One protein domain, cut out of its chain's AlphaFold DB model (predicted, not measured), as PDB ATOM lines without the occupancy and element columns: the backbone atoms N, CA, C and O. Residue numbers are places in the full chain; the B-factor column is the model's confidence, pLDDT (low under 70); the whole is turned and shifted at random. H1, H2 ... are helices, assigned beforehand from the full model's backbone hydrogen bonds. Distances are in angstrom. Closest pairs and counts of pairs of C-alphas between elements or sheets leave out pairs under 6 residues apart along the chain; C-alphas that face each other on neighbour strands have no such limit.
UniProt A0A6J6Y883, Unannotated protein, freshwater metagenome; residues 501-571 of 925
ATOM      1  N   ARG A 501      40.169-118.861   0.314       88.06
ATOM      2  CA  ARG A 501      41.357-119.163   1.138       88.06
ATOM      3  C   ARG A 501      41.540-118.196   2.320       88.06
ATOM      4  O   ARG A 501      41.293-116.999   2.160       88.06
ATOM      5  N   TRP A 502      42.042-118.685   3.458       88.50
ATOM      6  CA  TRP A 502      42.247-117.915   4.701       88.50
ATOM      7  C   TRP A 502      42.882-116.536   4.469       88.50
ATOM      8  O   TRP A 502      42.293-115.512   4.809       88.50
ATOM      9  N   ALA A 503      44.038-116.497   3.801       87.31
ATOM     10  CA  ALA A 503      44.797-115.271   3.559       87.31
ATOM     11  C   ALA A 503      44.036-114.196   2.760       87.31
ATOM     12  O   ALA A 503      44.418-113.022   2.780       87.31
ATOM     13  N   LEU A 504      43.010-114.596   2.007       87.81
ATOM     14  CA  LEU A 504      42.151-113.698   1.241       87.81
ATOM     15  C   LEU A 504      40.905-113.306   2.032       87.81
ATOM     16  O   LEU A 504      40.569-112.128   2.025       87.81
ATOM     17  N   ARG A 505      40.306-114.234   2.793       91.12
ATOM     18  CA  ARG A 505      39.240-113.900   3.756       91.12
ATOM     19  C   ARG A 505      39.715-112.826   4.733       91.12
ATOM     20  O   ARG A 505      39.045-111.816   4.907       91.12
ATOM     21  N   LEU A 506      40.910-113.009   5.299       92.25
ATOM     22  CA  LEU A 506      41.539-112.031   6.187       92.25
ATOM     23  C   LEU A 506      41.810-110.699   5.474       92.25
ATOM     24  O   LEU A 506      41.605-109.642   6.058       92.25
ATOM     25  N   HIS A 507      42.253-110.735   4.212       90.94
ATOM     26  CA  HIS A 507      42.477-109.517   3.433       90.94
ATOM     27  C   HIS A 507      41.191-108.707   3.255       90.94
ATOM     28  O   HIS A 507      41.171-107.517   3.554       90.94
ATOM     29  N   GLU A 508      40.140-109.354   2.747       90.06
ATOM     30  CA  GLU A 508      38.850-108.722   2.482       90.06
ATOM     31  C   GLU A 508      38.235-108.197   3.777       90.06
ATOM     32  O   GLU A 508      37.785-107.055   3.821       90.06
ATOM     33  N   HIS A 509      38.300-108.993   4.845       92.38
ATOM     34  CA  HIS A 509      37.872-108.580   6.174       92.38
ATOM     35  C   HIS A 509      38.601-107.325   6.652       92.38
ATOM     36  O   HIS A 509      37.950-106.335   6.958       92.38
ATOM     37  N   ALA A 510      39.935-107.319   6.651       91.50
ATOM     38  CA  ALA A 510      40.709-106.186   7.153       91.50
ATOM     39  C   ALA A 510      40.522-104.914   6.306       91.50
ATOM     40  O   ALA A 510      40.512-103.806   6.839       91.50
ATOM     41  N   VAL A 511      40.341-105.052   4.986       91.44
ATOM     42  CA  VAL A 511      40.019-103.918   4.104       91.44
ATOM     43  C   VAL A 511      38.620-103.369   4.393       91.44
ATOM     44  O   VAL A 511      38.453-102.151   4.464       91.44
ATOM     45  N   ASN A 512      37.628-104.244   4.576       90.69
ATOM     46  CA  ASN A 512      36.259-103.841   4.892       90.69
ATOM     47  C   ASN A 512      36.168-103.206   6.281       90.69
ATOM     48  O   ASN A 512      35.557-102.153   6.417       90.69
ATOM     49  N   ASP A 513      36.820-103.793   7.283       89.12
ATOM     50  CA  ASP A 513      36.878-103.262   8.645       89.12
ATOM     51  C   ASP A 513      37.519-101.867   8.666       89.12
ATOM     52  O   ASP A 513      36.947-100.930   9.224       89.12
ATOM     53  N   ALA A 514      38.638-101.674   7.957       89.81
ATOM     54  CA  ALA A 514      39.242-100.353   7.809       89.81
ATOM     55  C   ALA A 514      38.265 -99.348   7.172       89.81
ATOM     56  O   ALA A 514      38.103 -98.239   7.680       89.81
ATOM     57  N   ALA A 515      37.565 -99.738   6.104       89.88
ATOM     58  CA  ALA A 515      36.585 -98.875   5.447       89.88
ATOM     59  C   ALA A 515      35.397 -98.522   6.363       89.88
ATOM     60  O   ALA A 515      35.011 -97.355   6.435       89.88
ATOM     61  N   THR A 516      34.847 -99.500   7.089       90.56
ATOM     62  CA  THR A 516      33.745 -99.307   8.044       90.56
ATOM     63  C   THR A 516      34.139 -98.373   9.187       90.56
ATOM     64  O   THR A 516      33.330 -97.544   9.596       90.56
ATOM     65  N   ASN A 517      35.387 -98.449   9.648       86.75
ATOM     66  CA  ASN A 517      35.919 -97.594  10.709       86.75
ATOM     67  C   ASN A 517      36.484 -96.252  10.196       86.75
ATOM     68  O   ASN A 517      37.082 -95.500  10.963       86.75
ATOM     69  N   GLY A 518      36.325 -95.930   8.905       91.62
ATOM     70  CA  GLY A 518      36.836 -94.685   8.316       91.62
ATOM     71  C   GLY A 518      38.367 -94.598   8.247       91.62
ATOM     72  O   GLY A 518      38.919 -93.516   8.044       91.62
ATOM     73  N   ILE A 519      39.064 -95.726   8.398       92.12
ATOM     74  CA  ILE A 519      40.520 -95.824   8.356       92.12
ATOM     75  C   ILE A 519      40.980 -95.815   6.899       92.12
ATOM     76  O   ILE A 519      40.596 -96.646   6.071       92.12
ATOM     77  N   LYS A 520      41.852 -94.863   6.570       92.00
ATOM     78  CA  LYS A 520      42.369 -94.709   5.213       92.00
ATOM     79  C   LYS A 520      43.475 -95.725   4.932       92.00
ATOM     80  O   LYS A 520      44.542 -95.688   5.544       92.00
ATOM     81  N   LEU A 521      43.259 -96.562   3.921       91.44
ATOM     82  CA  LEU A 521      44.295 -97.417   3.349       91.44
ATOM     83  C   LEU A 521      44.920 -96.768   2.104       91.44
ATOM     84  O   LEU A 521      44.270 -96.054   1.336       91.44
ATOM     85  N   THR A 522      46.203 -97.032   1.887       89.81
ATOM     86  CA  THR A 522      46.905 -96.727   0.639       89.81
ATOM     87  C   THR A 522      46.432 -97.648  -0.492       89.81
ATOM     88  O   THR A 522      45.774 -98.666  -0.266       89.81
ATOM     89  N   ARG A 523      46.829 -97.350  -1.739       78.94
ATOM     90  CA  ARG A 523      46.553 -98.229  -2.896       78.94
ATOM     91  C   ARG A 523      47.135 -99.641  -2.749       78.94
ATOM     92  O   ARG A 523      46.680-100.543  -3.435       78.94
ATOM     93  N   GLY A 524      48.143 -99.817  -1.895       81.69
ATOM     94  CA  GLY A 524      48.735-101.117  -1.579       81.69
ATOM     95  C   GLY A 524      48.046-101.840  -0.422       81.69
ATOM     96  O   GLY A 524      48.640-102.763   0.121       81.69
ATOM     97  N   HIS A 525      46.855-101.397   0.002       88.56
ATOM     98  CA  HIS A 525      46.153-101.918   1.182       88.56
ATOM     99  C   HIS A 525      47.029-101.904   2.441       88.56
ATOM    100  O   HIS A 525      46.996-102.816   3.265       88.56
ATOM    101  N   SER A 526      47.861-100.872   2.561       92.06
ATOM    102  CA  SER A 526      48.613-100.584   3.779       92.06
ATOM    103  C   SER A 526      47.950 -99.435   4.514       92.06
ATOM    104  O   SER A 526      47.444 -98.522   3.858       92.06
ATOM    105  N   PHE A 527      47.942 -99.470   5.839       89.88
ATOM    106  CA  PHE A 527      47.444 -98.369   6.650       89.88
ATOM    107  C   PHE A 527      48.235 -97.098   6.327       89.88
ATOM    108  O   PHE A 527      49.462 -97.128   6.246       89.88
ATOM    109  N   ALA A 528      47.531 -95.998   6.046       88.38
ATOM    110  CA  ALA A 528      48.187 -94.716   5.777       88.38
ATOM    111  C   ALA A 528      48.845 -94.135   7.038       88.38
ATOM    112  O   ALA A 528      49.788 -93.357   6.928       88.38
ATOM    113  N   ASP A 529      48.329 -94.535   8.195       87.38
ATOM    114  CA  ASP A 529      48.833 -94.225   9.521       87.38
ATOM    115  C   ASP A 529      49.039 -95.543  10.277       87.38
ATOM    116  O   ASP A 529      48.101 -96.336  10.408       87.38
ATOM    117  N   LEU A 530      50.270 -95.805  10.718       85.69
ATOM    118  CA  LEU A 530      50.611 -97.045  11.417       85.69
ATOM    119  C   LEU A 530      49.929 -97.140  12.784       85.69
ATOM    120  O   LEU A 530      49.656 -98.262  13.216       85.69
ATOM    121  N   ASP A 531      49.557 -96.015  13.395       86.81
ATOM    122  CA  ASP A 531      48.839 -95.967  14.674       86.81
ATOM    123  C   ASP A 531      47.449 -96.612  14.564       86.81
ATOM    124  O   ASP A 531      46.918 -97.159  15.526       86.81
ATOM    125  N   ALA A 532      46.863 -96.633  13.361       86.25
ATOM    126  CA  ALA A 532      45.615 -97.350  13.101       86.25
ATOM    127  C   ALA A 532      45.809 -98.876  12.989       86.25
ATOM    128  O   ALA A 532      44.847 -99.641  13.089       86.25
ATOM    129  N   SER A 533      47.045 -99.327  12.754       88.56
ATOM    130  CA  SER A 533      47.400-100.731  12.509       88.56
ATOM    131  C   SER A 533      47.994-101.441  13.724       88.56
ATOM    132  O   SER A 533      47.877-102.666  13.835       88.56
ATOM    133  N   LEU A 534      48.604-100.687  14.639       94.31
ATOM    134  CA  LEU A 534      49.272-101.191  15.833       94.31
ATOM    135  C   LEU A 534      48.539-100.751  17.099       94.31
ATOM    136  O   LEU A 534      47.888 -99.713  17.129       94.31
ATOM    137  N   LEU A 535      48.619-101.570  18.139       93.12
ATOM    138  CA  LEU A 535      48.244-101.173  19.491       93.12
ATOM    139  C   LEU A 535      49.297-100.204  20.063       93.12
ATOM    140  O   LEU A 535      50.447-100.257  19.620       93.12
ATOM    141  N   PRO A 536      48.952 -99.336  21.032       92.50
ATOM    142  CA  PRO A 536      49.888 -98.345  21.570       92.50
ATOM    143  C   PRO A 536      51.218 -98.943  22.055       92.50
ATOM    144  O   PRO A 536      52.284 -98.453  21.696       92.50
ATOM    145  N   GLU A 537      51.171-100.050  22.794       91.88
ATOM    146  CA  GLU A 537      52.352-100.747  23.317       91.88
ATOM    147  C   GLU A 537      53.157-101.428  22.193       91.88
ATOM    148  O   GLU A 537      54.385-101.487  22.221       91.88
ATOM    149  N   ALA A 538      52.473-101.897  21.147       95.50
ATOM    150  CA  ALA A 538      53.110-102.461  19.959       95.50
ATOM    151  C   ALA A 538      53.833-101.390  19.119       95.50
ATOM    152  O   ALA A 538      54.845-101.684  18.476       95.50
ATOM    153  N   LEU A 539      53.339-100.148  19.131       94.88
ATOM    154  CA  LEU A 539      53.942 -99.024  18.418       94.88
ATOM    155  C   LEU A 539      55.311 -98.642  18.998       94.88
ATOM    156  O   LEU A 539      56.229 -98.345  18.233       94.88
ATOM    157  N   GLU A 540      55.472 -98.684  20.322       93.88
ATOM    158  CA  GLU A 540      56.753 -98.402  20.981       93.88
ATOM    159  C   GLU A 540      57.829 -99.411  20.552       93.88
ATOM    160  O   GLU A 540      58.913 -99.029  20.096       93.88
ATOM    161  N   VAL A 541      57.501-100.707  20.589       95.38
ATOM    162  CA  VAL A 541      58.407-101.769  20.126       95.38
ATOM    163  C   VAL A 541      58.724-101.609  18.638       95.38
ATOM    164  O   VAL A 541      59.886-101.703  18.238       95.38
ATOM    165  N   HIS A 542      57.722-101.291  17.812       95.94
ATOM    166  CA  HIS A 542      57.924-101.005  16.391       95.94
ATOM    167  C   HIS A 542      58.925 -99.862  16.160       95.94
ATOM    168  O   HIS A 542      59.813 -99.986  15.317       95.94
ATOM    169  N   GLN A 543      58.818 -98.754  16.900       95.00
ATOM    170  CA  GLN A 543      59.754 -97.630  16.788       95.00
ATOM    171  C   GLN A 543      61.185 -98.047  17.161       95.00
ATOM    172  O   GLN A 543      62.137 -97.660  16.478       95.00
ATOM    173  N   GLY A 544      61.337 -98.890  18.187       95.19
ATOM    174  CA  GLY A 544      62.620 -99.481  18.569       95.19
ATOM    175  C   GLY A 544      63.233-100.355  17.470       95.19
ATOM    176  O   GLY A 544      64.425-100.231  17.180       95.19
ATOM    177  N   LEU A 545      62.425-101.194  16.813       95.50
ATOM    178  CA  LEU A 545      62.859-102.003  15.665       95.50
ATOM    179  C   LEU A 545      63.209-101.129  14.454       95.50
ATOM    180  O   LEU A 545      64.191-101.394  13.759       95.50
ATOM    181  N   ALA A 546      62.443-100.062  14.211       94.19
ATOM    182  CA  ALA A 546      62.685 -99.135  13.107       94.19
ATOM    183  C   ALA A 546      64.042 -98.438  13.261       94.19
ATOM    184  O   ALA A 546      64.803 -98.350  12.298       94.19
ATOM    185  N   ALA A 547      64.381 -98.013  14.482       95.31
ATOM    186  CA  ALA A 547      65.676 -97.410  14.796       95.31
ATOM    187  C   ALA A 547      66.862 -98.367  14.557       95.31
ATOM    188  O   ALA A 547      67.973 -97.913  14.288       95.31
ATOM    189  N   GLN A 548      66.621 -99.679  14.615       92.81
ATOM    190  CA  GLN A 548      67.618-100.727  14.379       92.81
ATOM    191  C   GLN A 548      67.631-101.237  12.928       92.81
ATOM    192  O   GLN A 548      68.479-102.052  12.574       92.81
ATOM    193  N   GLY A 549      66.715-100.764  12.074       93.06
ATOM    194  CA  GLY A 549      66.578-101.252  10.699       93.06
ATOM    195  C   GLY A 549      66.009-102.673  10.598       93.06
ATOM    196  O   GLY A 549      66.276-103.357   9.614       93.06
ATOM    197  N   LEU A 550      65.242-103.112  11.602       92.69
ATOM    198  CA  LEU A 550      64.646-104.456  11.685       92.69
ATOM    199  C   LEU A 550      63.170-104.499  11.247       92.69
ATOM    200  O   LEU A 550      62.539-105.553  11.237       92.69
ATOM    201  N   VAL A 551      62.594-103.355  10.871       92.50
ATOM    202  CA  VAL A 551      61.211-103.282  10.383       92.50
ATOM    203  C   VAL A 551      61.117-103.772   8.943       92.50
ATOM    204  O   VAL A 551      61.894-103.370   8.078       92.50
ATOM    205  N   HIS A 552      60.123-104.616   8.677       89.62
ATOM    206  CA  HIS A 552      59.845-105.118   7.339       89.62
ATOM    207  C   HIS A 552      59.137-104.057   6.483       89.62
ATOM    208  O   HIS A 552      58.226-103.373   6.950       89.62
ATOM    209  N   ASP A 553      59.450-104.006   5.183       86.94
ATOM    210  CA  ASP A 553      58.821-103.086   4.213       86.94
ATOM    211  C   ASP A 553      57.283-103.165   4.189       86.94
ATOM    212  O   ASP A 553      56.593-102.227   3.789       86.94
ATOM    213  N   TYR A 554      56.731-104.306   4.609       88.69
ATOM    214  CA  TYR A 554      55.300-104.591   4.611       88.69
ATOM    215  C   TYR A 554      54.646-104.453   5.983       88.69
ATOM    216  O   TYR A 554      53.493-104.859   6.116       88.69
ATOM    217  N   VAL A 555      55.324-103.877   6.985       91.38
ATOM    218  CA  VAL A 555      54.788-103.793   8.353       91.38
ATOM    219  C   VAL A 555      53.399-103.145   8.401       91.38
ATOM    220  O   VAL A 555      52.521-103.635   9.100       91.38
ATOM    221  N   GLY A 556      53.162-102.120   7.576       91.00
ATOM    222  CA  GLY A 556      51.882-101.415   7.495       91.00
ATOM    223  C   GLY A 556      50.821-102.088   6.624       91.00
ATOM    224  O   GLY A 556      49.720-101.560   6.504       91.00
ATOM    225  N   HIS A 557      51.110-103.217   5.974       94.19
ATOM    226  CA  HIS A 557      50.112-103.940   5.186       94.19
ATOM    227  C   HIS A 557      49.064-104.576   6.113       94.19
ATOM    228  O   HIS A 557      49.415-105.168   7.130       94.19
ATOM    229  N   VAL A 558      47.786-104.607   5.710       93.12
ATOM    230  CA  VAL A 558      46.676-105.249   6.466       93.12
ATOM    231  C   VAL A 558      46.839-106.759   6.745       93.12
ATOM    232  O   VAL A 558      45.965-107.393   7.317       93.12
ATOM    233  N   ARG A 559      47.946-107.363   6.307       93.12
ATOM    234  CA  ARG A 559      48.286-108.789   6.465       93.12
ATOM    235  C   ARG A 559      49.731-108.983   6.931       93.12
ATOM    236  O   ARG A 559      50.335-110.015   6.663       93.12
ATOM    237  N   SER A 560      50.296-107.959   7.550       94.88
ATOM    238  CA  SER A 560      51.648-107.993   8.081       94.88
ATOM    239  C   SER A 560      51.739-108.977   9.244       94.88
ATOM    240  O   SER A 560      51.085-108.787  10.271       94.88
ATOM    241  N   SER A 561      52.554-110.021   9.088       95.62
ATOM    242  CA  SER A 561      52.892-110.951  10.168       95.62
ATOM    243  C   SER A 561      53.699-110.268  11.270       95.62
ATOM    244  O   SER A 561      53.437-110.539  12.434       95.62
ATOM    245  N   GLN A 562      54.574-109.308  10.937       96.00
ATOM    246  CA  GLN A 562      55.304-108.511  11.933       96.00
ATOM    247  C   GLN A 562      54.348-107.642  12.768       96.00
ATOM    248  O   GLN A 562      54.411-107.658  13.991       96.00
ATOM    249  N   ALA A 563      53.390-106.942  12.146       96.56
ATOM    250  CA  ALA A 563      52.404-106.159  12.900       96.56
ATOM    251  C   ALA A 563      51.486-107.051  13.748       96.56
ATOM    252  O   ALA A 563      51.097-106.674  14.849       96.56
ATOM    253  N   PHE A 564      51.149-108.241  13.249       97.69
ATOM    254  CA  PHE A 564      50.423-109.242  14.023       97.69
ATOM    255  C   PHE A 564      51.235-109.752  15.215       97.69
ATOM    256  O   PHE A 564      50.707-109.750  16.320       97.69
ATOM    257  N   ALA A 565      52.514-110.089  15.036       97.81
ATOM    258  CA  ALA A 565      53.411-110.469  16.125       97.81
ATOM    259  C   ALA A 565      53.457-109.386  17.210       97.81
ATOM    260  O   ALA A 565      53.222-109.674  18.381       97.81
ATOM    261  N   LEU A 566      53.680-108.130  16.808       97.81
ATOM    262  CA  LEU A 566      53.753-107.000  17.729       97.81
ATOM    263  C   LEU A 566      52.429-106.793  18.471       97.81
ATOM    264  O   LEU A 566      52.435-106.725  19.692       97.81
ATOM    265  N   ASN A 567      51.290-106.778  17.775       97.81
ATOM    266  CA  ASN A 567      49.979-106.615  18.411       97.81
ATOM    267  C   ASN A 567      49.624-107.759  19.370       97.81
ATOM    268  O   ASN A 567      48.967-107.528  20.380       97.81
ATOM    269  N   MET A 568      50.036-108.988  19.059       97.56
ATOM    270  CA  MET A 568      49.711-110.155  19.878       97.56
ATOM    271  C   MET A 568      50.626-110.302  21.095       97.56
ATOM    272  O   MET A 568      50.165-110.797  22.120       97.56
ATOM    273  N   LEU A 569      51.901-109.917  20.984       97.69
ATOM    274  CA  LEU A 569      52.935-110.273  21.961       97.69
ATOM    275  C   LEU A 569      53.495-109.081  22.744       97.69
ATOM    276  O   LEU A 569      53.823-109.246  23.915       97.69
ATOM    277  N   ALA A 570      53.621-107.896  22.137       96.56
ATOM    278  CA  ALA A 570      54.238-106.745  22.806       96.56
ATOM    279  C   ALA A 570      53.410-106.206  23.993       96.56
ATOM    280  O   ALA A 570      54.016-105.912  25.019       96.56
ATOM    281  N   PRO A 571      52.062-106.128  23.924       96.19
ATOM    282  CA  PRO A 571      51.252-105.644  25.046       96.19
ATOM    283  C   PRO A 571      51.093-106.641  26.208       96.19
ATOM    284  O   PRO A 571      50.426-106.325  27.191       96.19
TER     285      PRO A 571
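What this domain is: This is residues 501 to 571 of the 925 residues of the protein "Unannotated protein" of freshwater metagenome (UniProt A0A6J6Y883). A long helix, H1, stands by itself along one side of the domain, and two shorter helices, H2 and H3, pack on each other at a steep slant on the other side. Between the lone helix and this pair lie loops from the two long links, and residues 544 to 549, the last four residues of H2 and the two after them, stick out at the far end. The printed part has 71 residues, with three named helices in the order H1, H2, H3 and no named strand; the class is all helix, with 36 residues in named elements. The whole is compact, with a radius of gyration of the C-alphas of 12.0 A, and spans 32 by 25 by 22 A.

How they stand to each other: Start at H1, residues 502 to 516, the longest helix, which touches no helix. Look next for H2, residues 536 to 547, which is apart from H1. H3, residues 561 to 569, is also apart from H1. H2 and H3 touch, and there you will find the C-alphas of Ala 538 and Leu 566 as their closest pair, 5.1 A apart. H2 touches H3 with residues 538 to 542 alone. The two helices run opposite ways at a steep tilt of 49 degrees, with centres 10.9 A apart. In the backbones of H1 and H3, every O i to N i+4 pair is within hydrogen-bond range; in H2, 7 of 8 are.

Where its parts are: Find C-alpha 502 at (42.247, -117.915, 4.701); from there H1 runs 20.7 A to C-alpha 516 at (33.745, -99.307, 8.044). Go on to C-alpha 536 at (49.888, -98.345, 21.570), where H2 begins; its residues 536 to 547 cover 17.2 A from first to last C-alpha. H3, residues 561 to 569, ends at C-alpha 569 at (52.935, -110.273, 21.961), and its first and last C-alphas are 11.8 A apart.

The domain as a whole: The two C-alphas farthest apart are those of Arg 501 and Ala 547, at 35.4 A, and the C-alphas of Arg 501 and Pro 571, first and last printed, are 29.2 A apart. Read residues 517 to 535 as the long link from H1 to H2; their C-alphas lie 4 to 15 A from the mean of the C-alphas. Residues 548 to 560 form the long link from H2 to H3, and their C-alphas lie 4 to 19 A from that mean. The printed part has no cut. In the B-factor column you will find the model's confidence: the mean pLDDT of the printed part is 91.9, and no printed residue is under 70.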